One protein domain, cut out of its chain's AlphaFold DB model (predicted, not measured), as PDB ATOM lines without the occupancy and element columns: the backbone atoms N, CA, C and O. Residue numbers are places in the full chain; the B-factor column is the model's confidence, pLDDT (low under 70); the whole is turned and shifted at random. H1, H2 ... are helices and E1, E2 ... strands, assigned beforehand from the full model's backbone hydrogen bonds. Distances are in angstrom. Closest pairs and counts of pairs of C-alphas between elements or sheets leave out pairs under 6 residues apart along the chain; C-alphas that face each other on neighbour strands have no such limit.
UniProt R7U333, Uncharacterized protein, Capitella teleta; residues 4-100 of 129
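What this domain is: This is residues 4 to 100 of the 129 residues of an uncharacterized protein of Capitella teleta (UniProt R7U333). A long, narrow ribbon of two antiparallel strands, E1 and E2, makes the long axis, with the short E3 beside E2 along part of its length. Small helices sit towards the ribbon's two ends, H2 and H3 beyond one and H4 at the other, while H1 lies out past E3 and residues 80 to 86 stick out in a free loop. The printed part has 97 residues, with elements in the order H1 H2 H3 E1 H4 E2 E3 and an antiparallel sheet E1 - E2 - E3. The class is mixed, helices and strands, with under half of the residues in named elements. The whole is loose, radius of gyration of the C-alphas 16.8 A, and elongated, spanning 48 by 31 by 27 A.

How they stand to each other: E2, residues 65 to 74, is the inner strand, antiparallel to edge strand E1, residues 38 to 45, at 154 degrees; N 42 and O 70 are 2.9 A apart, within hydrogen-bond range. E3, residues 90 to 92, forms a hairpin with E2, with N 71 and O 91 at 3.4 A. H4, residues 52 to 57, only grazes the sheet; its closest C-alphas to E2 are Gln 55 and Asn 66, 6.9 A. H1, residues 4 to 10, H2, residues 17 to 23, and H3, residues 26 to 31, are not on the sheet. H2 and H3 are only just apart, closest 8.1 A. In H1, H2, H3 and H4 every O i to N i+4 pair is within hydrogen-bond range.

Where its parts are: E2 is 27.1 A long, E1 22.5 A. H1 begins at C-alpha 4 (161.049, 131.145, 146.879); E3 ends at C-alpha 92 (163.757, 141.705, 144.739).

The domain as a whole: The farthest C-alphas, Lys 30 and Lys 50, are 48.8 A apart. The printed part has no cut. The link E2 to E3 is long, 15 residues. Residues 73 to 100 have pLDDT under 70.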
ATOM      1  N   LEU A   4     160.156 130.173 147.524       78.62
ATOM      2  CA  LEU A   4     161.049 131.145 146.879       78.62
ATOM      3  C   LEU A   4     161.930 131.920 147.867       78.62
ATOM      4  O   LEU A   4     163.068 132.243 147.554       78.62
ATOM      5  N   TYR A   5     161.421 132.217 149.064       77.88
ATOM      6  CA  TYR A   5     162.206 132.914 150.084       77.88
ATOM      7  C   TYR A   5     163.353 132.044 150.607       77.88
ATOM      8  O   TYR A   5     164.436 132.562 150.858       77.88
ATOM      9  N   LEU A   6     163.116 130.740 150.775       82.62
ATOM     10  CA  LEU A   6     164.130 129.806 151.260       82.62
ATOM     11  C   LEU A   6     165.229 129.607 150.212       82.62
ATOM     12  O   LEU A   6     166.398 129.779 150.536       82.62
ATOM     13  N   GLU A   7     164.852 129.399 148.950       84.94
ATOM     14  CA  GLU A   7     165.799 129.280 147.834       84.94
ATOM     15  C   GLU A   7     166.653 130.550 147.661       84.94
ATOM     16  O   GLU A   7     167.878 130.494 147.561       84.94
ATOM     17  N   PHE A   8     166.031 131.736 147.696       76.81
ATOM     18  CA  PHE A   8     166.770 132.998 147.584       76.81
ATOM     19  C   PHE A   8     167.645 133.308 148.797       76.81
ATOM     20  O   PHE A   8     168.601 134.069 148.667       76.81
ATOM     21  N   LYS A   9     167.348 132.735 149.966       77.31
ATOM     22  CA  LYS A   9     168.175 132.903 151.162       77.31
ATOM     23  C   LYS A   9     169.478 132.107 151.072       77.31
ATOM     24  O   LYS A   9     170.481 132.547 151.628       77.31
ATOM     25  N   GLU A  10     169.463 130.957 150.408       81.56
ATOM     26  CA  GLU A  10     170.638 130.086 150.274       81.56
ATOM     27  C   GLU A  10     171.571 130.511 149.133       81.56
ATOM     28  O   GLU A  10     172.761 130.189 149.148       81.56
ATOM     29  N   MET A  11     171.077 131.291 148.167       80.50
ATOM     30  CA  MET A  11     171.907 131.803 147.080       80.50
ATOM     31  C   MET A  11     172.840 132.939 147.527       80.50
ATOM     32  O   MET A  11     172.418 134.028 147.918       80.50
ATOM     33  N   ASN A  12     174.148 132.713 147.375       73.06
ATOM     34  CA  ASN A  12     175.163 133.753 147.530       73.06
ATOM     35  C   ASN A  12     175.163 134.682 146.310       73.06
ATOM     36  O   ASN A  12     175.797 134.408 145.294       73.06
ATOM     37  N   PHE A  13     174.463 135.809 146.425       75.06
ATOM     38  CA  PHE A  13     174.353 136.804 145.355       75.06
ATOM     39  C   PHE A  13     175.641 137.597 145.088       75.06
ATOM     40  O   PHE A  13     175.784 138.197 144.022       75.06
ATOM     41  N   TRP A  14     176.570 137.622 146.046       78.69
ATOM     42  CA  TRP A  14     177.753 138.475 145.996       78.69
ATOM     43  C   TRP A  14     178.998 137.692 145.564       78.69
ATOM     44  O   TRP A  14     179.313 136.670 146.179       78.69
ATOM     45  N   PRO A  15     179.745 138.163 144.550       78.88
ATOM     46  CA  PRO A  15     180.992 137.524 144.145       78.88
ATOM     47  C   PRO A  15     182.078 137.673 145.214       78.88
ATOM     48  O   PRO A  15     182.056 138.588 146.044       78.88
ATOM     49  N   SER A  16     183.068 136.780 145.173       84.12
ATOM     50  CA  SER A  16     184.196 136.836 146.100       84.12
ATOM     51  C   SER A  16     185.004 138.126 145.916       84.12
ATOM     52  O   SER A  16     185.142 138.666 144.814       84.12
ATOM     53  N   ARG A  17     185.578 138.627 147.017       83.19
ATOM     54  CA  ARG A  17     186.367 139.871 147.024       83.19
ATOM     55  C   ARG A  17     187.540 139.822 146.042       83.19
ATOM     56  O   ARG A  17     187.877 140.839 145.442       83.19
ATOM     57  N   GLU A  18     188.160 138.657 145.913       84.56
ATOM     58  CA  GLU A  18     189.312 138.439 145.043       84.56
ATOM     59  C   GLU A  18     188.929 138.558 143.569       84.56
ATOM     60  O   GLU A  18     189.607 139.266 142.832       84.56
ATOM     61  N   LEU A  19     187.800 137.966 143.162       82.25
ATOM     62  CA  LEU A  19     187.293 138.063 141.790       82.25
ATOM     63  C   LEU A  19     186.946 139.505 141.425       82.25
ATOM     64  O   LEU A  19     187.358 139.998 140.378       82.25
ATOM     65  N   VAL A  20     186.251 140.205 142.321       83.06
ATOM     66  CA  VAL A  20     185.914 141.621 142.137       83.06
ATOM     67  C   VAL A  20     187.174 142.462 141.952       83.06
ATOM     68  O   VAL A  20     187.277 143.247 141.011       83.06
ATOM     69  N   SER A  21     188.158 142.277 142.835       82.38
ATOM     70  CA  SER A  21     189.428 142.990 142.741       82.38
ATOM     71  C   SER A  21     190.194 142.598 141.481       82.38
ATOM     72  O   SER A  21     190.848 143.443 140.892       82.38
ATOM     73  N   PHE A  22     190.116 141.357 141.009       83.56
ATOM     74  CA  PHE A  22     190.797 140.938 139.787       83.56
ATOM     75  C   PHE A  22     190.235 141.652 138.549       83.56
ATOM     76  O   PHE A  22     190.998 142.247 137.788       83.56
ATOM     77  N   TYR A  23     188.910 141.673 138.390       82.00
ATOM     78  CA  TYR A  23     188.253 142.243 137.209       82.00
ATOM     79  C   TYR A  23     188.077 143.766 137.249       82.00
ATOM     80  O   TYR A  23     187.898 144.379 136.195       82.00
ATOM     81  N   ALA A  24     188.168 144.385 138.432       80.94
ATOM     82  CA  ALA A  24     187.940 145.816 138.574       80.94
ATOM     83  C   ALA A  24     188.956 146.667 137.771       80.94
ATOM     84  O   ALA A  24     190.166 146.394 137.808       80.94
ATOM     85  N   PRO A  25     188.495 147.744 137.099       83.69
ATOM     86  CA  PRO A  25     189.329 148.667 136.355       83.69
ATOM     87  C   PRO A  25     190.437 149.271 137.209       83.69
ATOM     88  O   PRO A  25     190.208 149.633 138.364       83.69
ATOM     89  N   SER A  26     191.624 149.446 136.630       82.81
ATOM     90  CA  SER A  26     192.748 150.103 137.309       82.81
ATOM     91  C   SER A  26     192.395 151.512 137.776       82.81
ATOM     92  O   SER A  26     192.793 151.907 138.867       82.81
ATOM     93  N   ASP A  27     191.619 152.251 136.987       83.25
ATOM     94  CA  ASP A  27     191.262 153.633 137.310       83.25
ATOM     95  C   ASP A  27     190.243 153.692 138.448       83.25
ATOM     96  O   ASP A  27     190.391 154.485 139.375       83.25
ATOM     97  N   LEU A  28     189.282 152.760 138.459       81.50
ATOM     98  CA  LEU A  28     188.331 152.630 139.560       81.50
ATOM     99  C   LEU A  28     189.041 152.258 140.868       81.50
ATOM    100  O   LEU A  28     188.737 152.838 141.902       81.50
ATOM    101  N   LYS A  29     190.026 151.352 140.830       83.31
ATOM    102  CA  LYS A  29     190.821 150.982 142.016       83.31
ATOM    103  C   LYS A  29     191.643 152.142 142.566       83.31
ATOM    104  O   LYS A  29     191.809 152.237 143.776       83.31
ATOM    105  N   LYS A  30     192.178 152.999 141.690       85.69
ATOM    106  CA  LYS A  30     192.971 154.168 142.094       85.69
ATOM    107  C   LYS A  30     192.105 155.216 142.788       85.69
ATOM    108  O   LYS A  30     192.512 155.744 143.815       85.69
ATOM    109  N   ILE A  31     190.929 155.507 142.229       88.69
ATOM    110  CA  ILE A  31     190.037 156.558 142.740       88.69
ATOM    111  C   ILE A  31     189.220 156.043 143.936       88.69
ATOM    112  O   ILE A  31     189.022 156.758 144.915       88.69
ATOM    113  N   PHE A  32     188.774 154.786 143.879       85.19
ATOM    114  CA  PHE A  32     187.888 154.164 144.861       85.19
ATOM    115  C   PHE A  32     188.371 152.757 145.267       85.19
ATOM    116  O   PHE A  32     187.721 151.756 144.959       85.19
ATOM    117  N   PRO A  33     189.488 152.642 146.009       81.19
ATOM    118  CA  PRO A  33     190.085 151.350 146.376       81.19
ATOM    119  C   PRO A  33     189.205 150.493 147.301       81.19
ATOM    120  O   PRO A  33     189.378 149.276 147.385       81.19
ATOM    121  N   SER A  34     188.263 151.114 148.013       82.94
ATOM    122  CA  SER A  34     187.296 150.428 148.875       82.94
ATOM    123  C   SER A  34     186.037 149.969 148.131       82.94
ATOM    124  O   SER A  34     185.319 149.106 148.648       82.94
ATOM    125  N   THR A  35     185.768 150.506 146.936       81.81
ATOM    126  CA  THR A  35     184.563 150.204 146.158       81.81
ATOM    127  C   THR A  35     184.709 148.861 145.463       81.81
ATOM    128  O   THR A  35     185.646 148.620 144.707       81.81
ATOM    129  N   LYS A  36     183.753 147.971 145.729       76.81
ATOM    130  CA  LYS A  36     183.759 146.592 145.225       76.81
ATOM    131  C   LYS A  36     182.728 146.385 144.124       76.81
ATOM    132  O   LYS A  36     182.991 145.725 143.134       76.81
ATOM    133  N   LEU A  37     181.545 146.950 144.287       77.06
ATOM    134  CA  LEU A  37     180.444 146.742 143.363       77.06
ATOM    135  C   LEU A  37     179.678 148.040 143.198       77.06
ATOM    136  O   LEU A  37     179.601 148.842 144.131       77.06
ATOM    137  N   VAL A  38     179.126 148.222 142.009       81.00
ATOM    138  CA  VAL A  38     178.194 149.303 141.730       81.00
ATOM    139  C   VAL A  38     176.814 148.672 141.682       81.00
ATOM    140  O   VAL A  38     176.553 147.790 140.865       81.00
ATOM    141  N   THR A  39     175.949 149.095 142.599       81.38
ATOM    142  CA  THR A  39     174.549 148.682 142.590       81.38
ATOM    143  C   THR A  39     173.729 149.783 141.947       81.38
ATOM    144  O   THR A  39     173.609 150.864 142.522       81.38
ATOM    145  N   ASP A  40     173.135 149.501 140.793       80.31
ATOM    146  CA  ASP A  40     172.134 150.386 140.206       80.31
ATOM    147  C   ASP A  40     170.740 150.006 140.721       80.31
ATOM    148  O   ASP A  40     170.320 148.845 140.676       80.31
ATOM    149  N   GLY A  41     170.026 150.992 141.261       81.56
ATOM    150  CA  GLY A  41     168.683 150.826 141.801       81.56
ATOM    151  C   GLY A  41     167.640 151.249 140.775       81.56
ATOM    152  O   GLY A  41     167.491 152.432 140.487       81.56
ATOM    153  N   SER A  42     166.867 150.296 140.260       80.94
ATOM    154  CA  SER A  42     165.737 150.565 139.372       80.94
ATOM    155  C   SER A  42     164.413 150.331 140.093       80.94
ATOM    156  O   SER A  42     164.186 149.279 140.686       80.94
ATOM    157  N   GLU A  43     163.498 151.293 140.004       82.06
ATOM    158  CA  GLU A  43     162.135 151.124 140.510       82.06
ATOM    159  C   GLU A  43     161.211 150.631 139.392       82.06
ATOM    160  O   GLU A  43     161.094 151.260 138.334       82.06
ATOM    161  N   ILE A  44     160.516 149.522 139.634       83.88
ATOM    162  CA  ILE A  44     159.568 148.935 138.689       83.88
ATOM    163  C   ILE A  44     158.148 149.165 139.210       83.88
ATOM    164  O   ILE A  44     157.860 148.853 140.364       83.88
ATOM    165  N   PRO A  45     157.235 149.704 138.390       85.00
ATOM    166  CA  PRO A  45     155.849 149.854 138.798       85.00
ATOM    167  C   PRO A  45     155.167 148.497 138.956       85.00
ATOM    168  O   PRO A  45     155.194 147.687 138.030       85.00
ATOM    169  N   ILE A  46     154.486 148.297 140.083       86.25
ATOM    170  CA  ILE A  46     153.708 147.084 140.361       86.25
ATOM    171  C   ILE A  46     152.217 147.395 140.482       86.25
ATOM    172  O   ILE A  46     151.808 148.544 140.683       86.25
ATOM    173  N   GLN A  47     151.388 146.357 140.358       87.25
ATOM    174  CA  GLN A  47     149.978 146.460 140.711       87.25
ATOM    175  C   GLN A  47     149.843 146.578 142.232       87.25
ATOM    176  O   GLN A  47     150.601 145.968 142.985       87.25
ATOM    177  N   ARG A  48     148.876 147.383 142.681       85.62
ATOM    178  CA  ARG A  48     148.611 147.618 144.102       85.62
ATOM    179  C   ARG A  48     148.408 146.278 144.832       85.62
ATOM    180  O   ARG A  48     147.476 145.551 144.478       85.62
ATOM    181  N   PRO A  49     149.234 145.948 145.841       86.56
ATOM    182  CA  PRO A  49     149.047 144.735 146.629       86.56
ATOM    183  C   PRO A  49     147.700 144.754 147.358       86.56
ATOM    184  O   PRO A  49     147.265 145.802 147.833       86.56
ATOM    185  N   LYS A  50     147.054 143.588 147.486       87.31
ATOM    186  CA  LYS A  50     145.786 143.452 148.232       87.31
ATOM    187  C   LYS A  50     145.969 143.629 149.742       87.31
ATOM    188  O   LYS A  50     145.047 144.052 150.426       87.31
ATOM    189  N   GLN A  51     147.145 143.278 150.261       88.06
ATOM    190  CA  GLN A  51     147.462 143.409 151.680       88.06
ATOM    191  C   GLN A  51     147.912 144.844 151.994       88.06
ATOM    192  O   GLN A  51     148.889 145.297 151.393       88.06
ATOM    193  N   PRO A  52     147.272 145.543 152.953       88.88
ATOM    194  CA  PRO A  52     147.616 146.925 153.299       88.88
ATOM    195  C   PRO A  52     149.072 147.104 153.740       88.88
ATOM    196  O   PRO A  52     149.707 148.092 153.383       88.88
ATOM    197  N   THR A  53     149.627 146.124 154.453       88.38
ATOM    198  CA  THR A  53     151.025 146.121 154.915       88.38
ATOM    199  C   THR A  53     152.012 146.135 153.748       88.38
ATOM    200  O   THR A  53     152.898 146.984 153.688       88.38
ATOM    201  N   LEU A  54     151.818 145.252 152.763       83.94
ATOM    202  CA  LEU A  54     152.621 145.223 151.535       83.94
ATOM    203  C   LEU A  54     152.394 146.471 150.681       83.94
ATOM    204  O   LEU A  54     153.313 146.975 150.035       83.94
ATOM    205  N   GLN A  55     151.168 146.985 150.682       87.75
ATOM    206  CA  GLN A  55     150.819 148.189 149.954       87.75
ATOM    207  C   GLN A  55     151.536 149.424 150.509       87.75
ATOM    208  O   GLN A  55     151.979 150.257 149.723       87.75
ATOM    209  N   GLN A  56     151.665 149.531 151.833       88.00
ATOM    210  CA  GLN A  56     152.425 150.585 152.498       88.00
ATOM    211  C   GLN A  56     153.929 150.426 152.239       88.00
ATOM    212  O   GLN A  56     154.590 151.399 151.886       88.00
ATOM    213  N   ALA A  57     154.458 149.201 152.333       85.50
ATOM    214  CA  ALA A  57     155.881 148.919 152.131       85.50
ATOM    215  C   ALA A  57     156.369 149.192 150.697       85.50
ATOM    216  O   ALA A  57     157.509 149.600 150.487       85.50
ATOM    217  N   THR A  58     155.508 148.979 149.701       87.81
ATOM    218  CA  THR A  58     155.833 149.184 148.279       87.81
ATOM    219  C   THR A  58     155.417 150.558 147.758       87.81
ATOM    220  O   THR A  58     155.576 150.838 146.574       87.81
ATOM    221  N   TYR A  59     154.848 151.440 148.585       89.44
ATOM    222  CA  TYR A  59     154.414 152.751 148.112       89.44
ATOM    223  C   TYR A  59     155.606 153.694 147.925       89.44
ATOM    224  O   TYR A  59     156.327 153.999 148.872       89.44
ATOM    225  N   SER A  60     155.804 154.195 146.706       86.81
ATOM    226  CA  SER A  60     156.755 155.272 146.443       86.81
ATOM    227  C   SER A  60     156.028 156.604 146.549       86.81
ATOM    228  O   SER A  60     155.243 156.959 145.668       86.81
ATOM    229  N   THR A  61     156.314 157.359 147.609       89.19
ATOM    230  CA  THR A  61     155.785 158.722 147.785       89.19
ATOM    231  C   THR A  61     156.217 159.628 146.635       89.19
ATOM    232  O   THR A  61     155.421 160.414 146.137       89.19
ATOM    233  N   TYR A  62     157.451 159.459 146.146       88.94
ATOM    234  CA  TYR A  62     157.996 160.242 145.037       88.94
ATOM    235  C   TYR A  62     157.243 160.018 143.715       88.94
ATOM    236  O   TYR A  62     157.004 160.964 142.968       88.94
ATOM    237  N   LYS A  63     156.855 158.772 143.410       85.69
ATOM    238  CA  LYS A  63     156.124 158.424 142.175       85.69
ATOM    239  C   LYS A  63     154.608 158.325 142.360       85.69
ATOM    240  O   LYS A  63     153.911 158.024 141.393       85.69
ATOM    241  N   ASN A  64     154.117 158.555 143.576       90.25
ATOM    242  CA  ASN A  64     152.712 158.452 143.968       90.25
ATOM    243  C   ASN A  64     152.046 157.129 143.532       90.25
ATOM    244  O   ASN A  64     150.899 157.103 143.084       90.25
ATOM    245  N   ARG A  65     152.794 156.020 143.580       90.06
ATOM    246  CA  ARG A  65     152.315 154.693 143.164       90.06
ATOM    247  C   ARG A  65     153.106 153.577 143.833       90.06
ATOM    248  O   ARG A  65     154.220 153.793 144.305       90.06
ATOM    249  N   ASN A  66     152.555 152.366 143.810       88.12
ATOM    250  CA  ASN A  66     153.274 151.177 144.252       88.12
ATOM    251  C   ASN A  66     154.402 150.830 143.267       88.12
ATOM    252  O   ASN A  66     154.167 150.634 142.069       88.12
ATOM    253  N   MET A  67     155.622 150.790 143.792       86.12
ATOM    254  CA  MET A  67     156.862 150.499 143.090       86.12
ATOM    255  C   MET A  67     157.626 149.425 143.860       86.12
ATOM    256  O   MET A  67     157.723 149.463 145.086       86.12
ATOM    257  N   GLU A  68     158.219 148.498 143.132       84.56
ATOM    258  CA  GLU A  68     159.149 147.528 143.680       84.56
ATOM    259  C   GLU A  68     160.577 147.922 143.321       84.56
ATOM    260  O   GLU A  68     160.869 148.299 142.182       84.56
ATOM    261  N   LYS A  69     161.464 147.874 144.317       82.19
ATOM    262  CA  LYS A  69     162.879 148.187 144.136       82.19
ATOM    263  C   LYS A  69     163.599 146.938 143.654       82.19
ATOM    264  O   LYS A  69     163.571 145.903 144.318       82.19
ATOM    265  N   MET A  70     164.234 147.066 142.500       76.19
ATOM    266  CA  MET A  70     165.101 146.058 141.919       76.19
ATOM    267  C   MET A  70     166.524 146.599 141.926       76.19
ATOM    268  O   MET A  70     166.791 147.674 141.386       76.19
ATOM    269  N   TYR A  71     167.440 145.832 142.501       76.56
ATOM    270  CA  TYR A  71     168.862 146.136 142.455       76.56
ATOM    271  C   TYR A  71     169.530 145.298 141.369       76.56
ATOM    272  O   TYR A  71     169.351 144.079 141.319       76.56
ATOM    273  N   MET A  72     170.275 145.967 140.496       70.56
ATOM    274  CA  MET A  72     171.184 145.346 139.543       70.56
ATOM    275  C   MET A  72     172.598 145.496 140.075       70.56
ATOM    276  O   MET A  72     173.015 146.596 140.435       70.56
ATOM    277  N   VAL A  73     173.315 144.383 140.150       69.19
ATOM    278  CA  VAL A  73     174.722 144.383 140.538       69.19
ATOM    279  C   VAL A  73     175.547 144.311 139.267       69.19
ATOM    280  O   VAL A  73     175.571 143.269 138.615       69.19
ATOM    281  N   ASP A  74     176.234 145.402 138.943       67.06
ATOM    282  CA  ASP A  74     177.167 145.433 137.825       67.06
ATOM    283  C   ASP A  74     178.597 145.251 138.343       67.06
ATOM    284  O   ASP A  74     179.058 145.926 139.272       67.06
ATOM    285  N   GLN A  75     179.308 144.300 137.738       64.69
ATOM    286  CA  GLN A  75     180.745 144.156 137.935       64.69
ATOM    287  C   GLN A  75     181.453 145.216 137.088       64.69
ATOM    288  O   GLN A  75     181.176 145.316 135.891       64.69
ATOM    289  N   PRO A  76     182.386 145.995 137.651       60.53
ATOM    290  CA  PRO A  76     183.163 146.907 136.838       60.53
ATOM    291  C   PRO A  76     184.167 146.059 136.037       60.53
ATOM    292  O   PRO A  76     185.085 145.481 136.610       60.53
ATOM    293  N   VAL A  77     183.970 145.922 134.724       57.16
ATOM    294  CA  VAL A  77     184.870 145.187 133.812       57.16
ATOM    295  C   VAL A  77     185.442 146.129 132.757       57.16
ATOM    296  O   VAL A  77     184.698 146.840 132.083       57.16
ATOM    297  N   ILE A  78     186.768 146.114 132.574       43.03
ATOM    298  CA  ILE A  78     187.419 146.746 131.416       43.03
ATOM    299  C   ILE A  78     187.367 145.767 130.232       43.03
ATOM    300  O   ILE A  78     188.029 144.732 130.250       43.03
ATOM    301  N   GLY A  79     186.617 146.121 129.185       47.94
ATOM    302  CA  GLY A  79     186.899 145.697 127.807       47.94
ATOM    303  C   GLY A  79     186.616 144.240 127.406       47.94
ATOM    304  O   GLY A  79     187.529 143.555 126.950       47.94
ATOM    305  N   ARG A  80     185.354 143.779 127.424       47.12
ATOM    306  CA  ARG A  80     184.927 142.657 126.555       47.12
ATOM    307  C   ARG A  80     183.621 142.927 125.813       47.12
ATOM    308  O   ARG A  80     182.683 143.507 126.347       47.12
ATOM    309  N   SER A  81     183.609 142.438 124.572       38.59
ATOM    310  CA  SER A  81     182.478 142.373 123.648       38.59
ATOM    311  C   SER A  81     181.309 141.587 124.262       38.59
ATOM    312  O   SER A  81     181.440 140.423 124.641       38.59
ATOM    313  N   LEU A  82     180.181 142.284 124.391       38.94
ATOM    314  CA  LEU A  82     178.939 141.920 125.075       38.94
ATOM    315  C   LEU A  82     178.141 140.828 124.344       38.94
ATOM    316  O   LEU A  82     177.154 141.148 123.677       38.94
ATOM    317  N   LYS A  83     178.502 139.547 124.473       32.69
ATOM    318  CA  LYS A  83     177.541 138.472 124.146       32.69
ATOM    319  C   LYS A  83     177.316 137.416 125.232       32.69
ATOM    320  O   LYS A  83     176.168 137.028 125.389       32.69
ATOM    321  N   ASP A  84     178.298 137.064 126.069       40.22
ATOM    322  CA  ASP A  84     178.180 135.819 126.863       40.22
ATOM    323  C   ASP A  84     178.494 135.897 128.372       40.22
ATOM    324  O   ASP A  84     178.985 134.928 128.946       40.22
ATOM    325  N   GLN A  85     178.192 136.991 129.084       41.41
ATOM    326  CA  GLN A  85     178.225 136.948 130.562       41.41
ATOM    327  C   GLN A  85     176.852 137.215 131.170       41.41
ATOM    328  O   GLN A  85     176.440 138.329 131.472       41.41
ATOM    329  N   HIS A  86     176.148 136.100 131.318       38.44
ATOM    330  CA  HIS A  86     174.785 135.921 131.788       38.44
ATOM    331  C   HIS A  86     174.670 136.022 133.323       38.44
ATOM    332  O   HIS A  86     174.050 135.169 133.950       38.44
ATOM    333  N   LEU A  87     175.300 137.021 133.951       41.59
ATOM    334  CA  LEU A  87     175.329 137.161 135.414       41.59
ATOM    335  C   LEU A  87     174.870 138.553 135.861       41.59
ATOM    336  O   LEU A  87     175.593 139.269 136.545       41.59
ATOM    337  N   SER A  88     173.649 138.943 135.482       47.72
ATOM    338  CA  SER A  88     172.915 139.947 136.252       47.72
ATOM    339  C   SER A  88     172.116 139.226 137.331       47.72
ATOM    340  O   SER A  88     171.117 138.556 137.070       47.72
ATOM    341  N   THR A  89     172.594 139.317 138.565       46.00
ATOM    342  CA  THR A  89     171.863 138.802 139.718       46.00
ATOM    343  C   THR A  89     170.819 139.832 140.135       46.00
ATOM    344  O   THR A  89     171.154 140.979 140.434       46.00
ATOM    345  N   PHE A  90     169.551 139.426 140.149       52.69
ATOM    346  CA  PHE A  90     168.429 140.268 140.552       52.69
ATOM    347  C   PHE A  90     168.095 140.037 142.019       52.69
ATOM    348  O   PHE A  90     167.859 138.903 142.430       52.69
ATOM    349  N   VAL A  91     168.004 141.116 142.794       51.81
ATOM    350  CA  VAL A  91     167.493 141.064 144.167       51.81
ATOM    351  C   VAL A  91     166.177 141.842 144.219       51.81
ATOM    352  O   VAL A  91     166.178 143.069 144.103       51.81
ATOM    353  N   SER A  92     165.056 141.123 144.367       53.72
ATOM    354  CA  SER A  92     163.757 141.705 144.739       53.72
ATOM    355  C   SER A  92     163.664 141.751 146.261       53.72
ATOM    356  O   SER A  92     163.858 140.749 146.948       53.72
ATOM    357  N   GLN A  93     163.370 142.934 146.792       48.06
ATOM    358  CA  GLN A  93     163.314 143.173 148.232       48.06
ATOM    359  C   GLN A  93     161.963 142.775 148.859       48.06
ATOM    360  O   GLN A  93     161.836 142.804 150.080       48.06
ATOM    361  N   ALA A  94     160.948 142.427 148.054       52.50
ATOM    362  CA  ALA A  94     159.556 142.390 148.515       52.50
ATOM    363  C   ALA A  94     158.849 141.026 148.413       52.50
ATOM    364  O   ALA A  94     157.676 140.939 148.773       52.50
ATOM    365  N   GLY A  95     159.507 139.956 147.952       48.41
ATOM    366  CA  GLY A  95     158.845 138.649 147.796       48.41
ATOM    367  C   GLY A  95     157.651 138.684 146.829       48.41
ATOM    368  O   GLY A  95     156.778 137.818 146.880       48.41
ATOM    369  N   VAL A  96     157.600 139.700 145.966       52.38
ATOM    370  CA  VAL A  96     156.591 139.871 144.928       52.38
ATOM    371  C   VAL A  96     157.123 139.215 143.658       52.38
ATOM    372  O   VAL A  96     158.262 139.426 143.242       52.38
ATOM    373  N   THR A  97     156.302 138.373 143.038       44.72
ATOM    374  CA  THR A  97     156.660 137.696 141.792       44.72
ATOM    375  C   THR A  97     156.634 138.702 140.639       44.72
ATOM    376  O   THR A  97     155.575 138.990 140.081       44.72
ATOM    377  N   ILE A  98     157.792 139.250 140.266       51.88
ATOM    378  CA  ILE A  98     157.931 140.082 139.064       51.88
ATOM    379  C   ILE A  98     158.044 139.166 137.839       51.88
ATOM    380  O   ILE A  98     158.889 138.269 137.798       51.88
ATOM    381  N   ASN A  99     157.236 139.401 136.800       49.16
ATOM    382  CA  ASN A  99     157.422 138.725 135.515       49.16
ATOM    383  C   ASN A  99     158.679 139.270 134.812       49.16
ATOM    384  O   ASN A  99     158.661 140.302 134.138       49.16
ATOM    385  N   ILE A 100     159.784 138.550 134.980       49.00
ATOM    386  CA  ILE A 100     161.116 138.901 134.472       49.00
ATOM    387  C   ILE A 100     161.153 139.038 132.938       49.00
ATOM    388  O   ILE A 100     161.913 139.848 132.407       49.00
TER     389      ILE A 100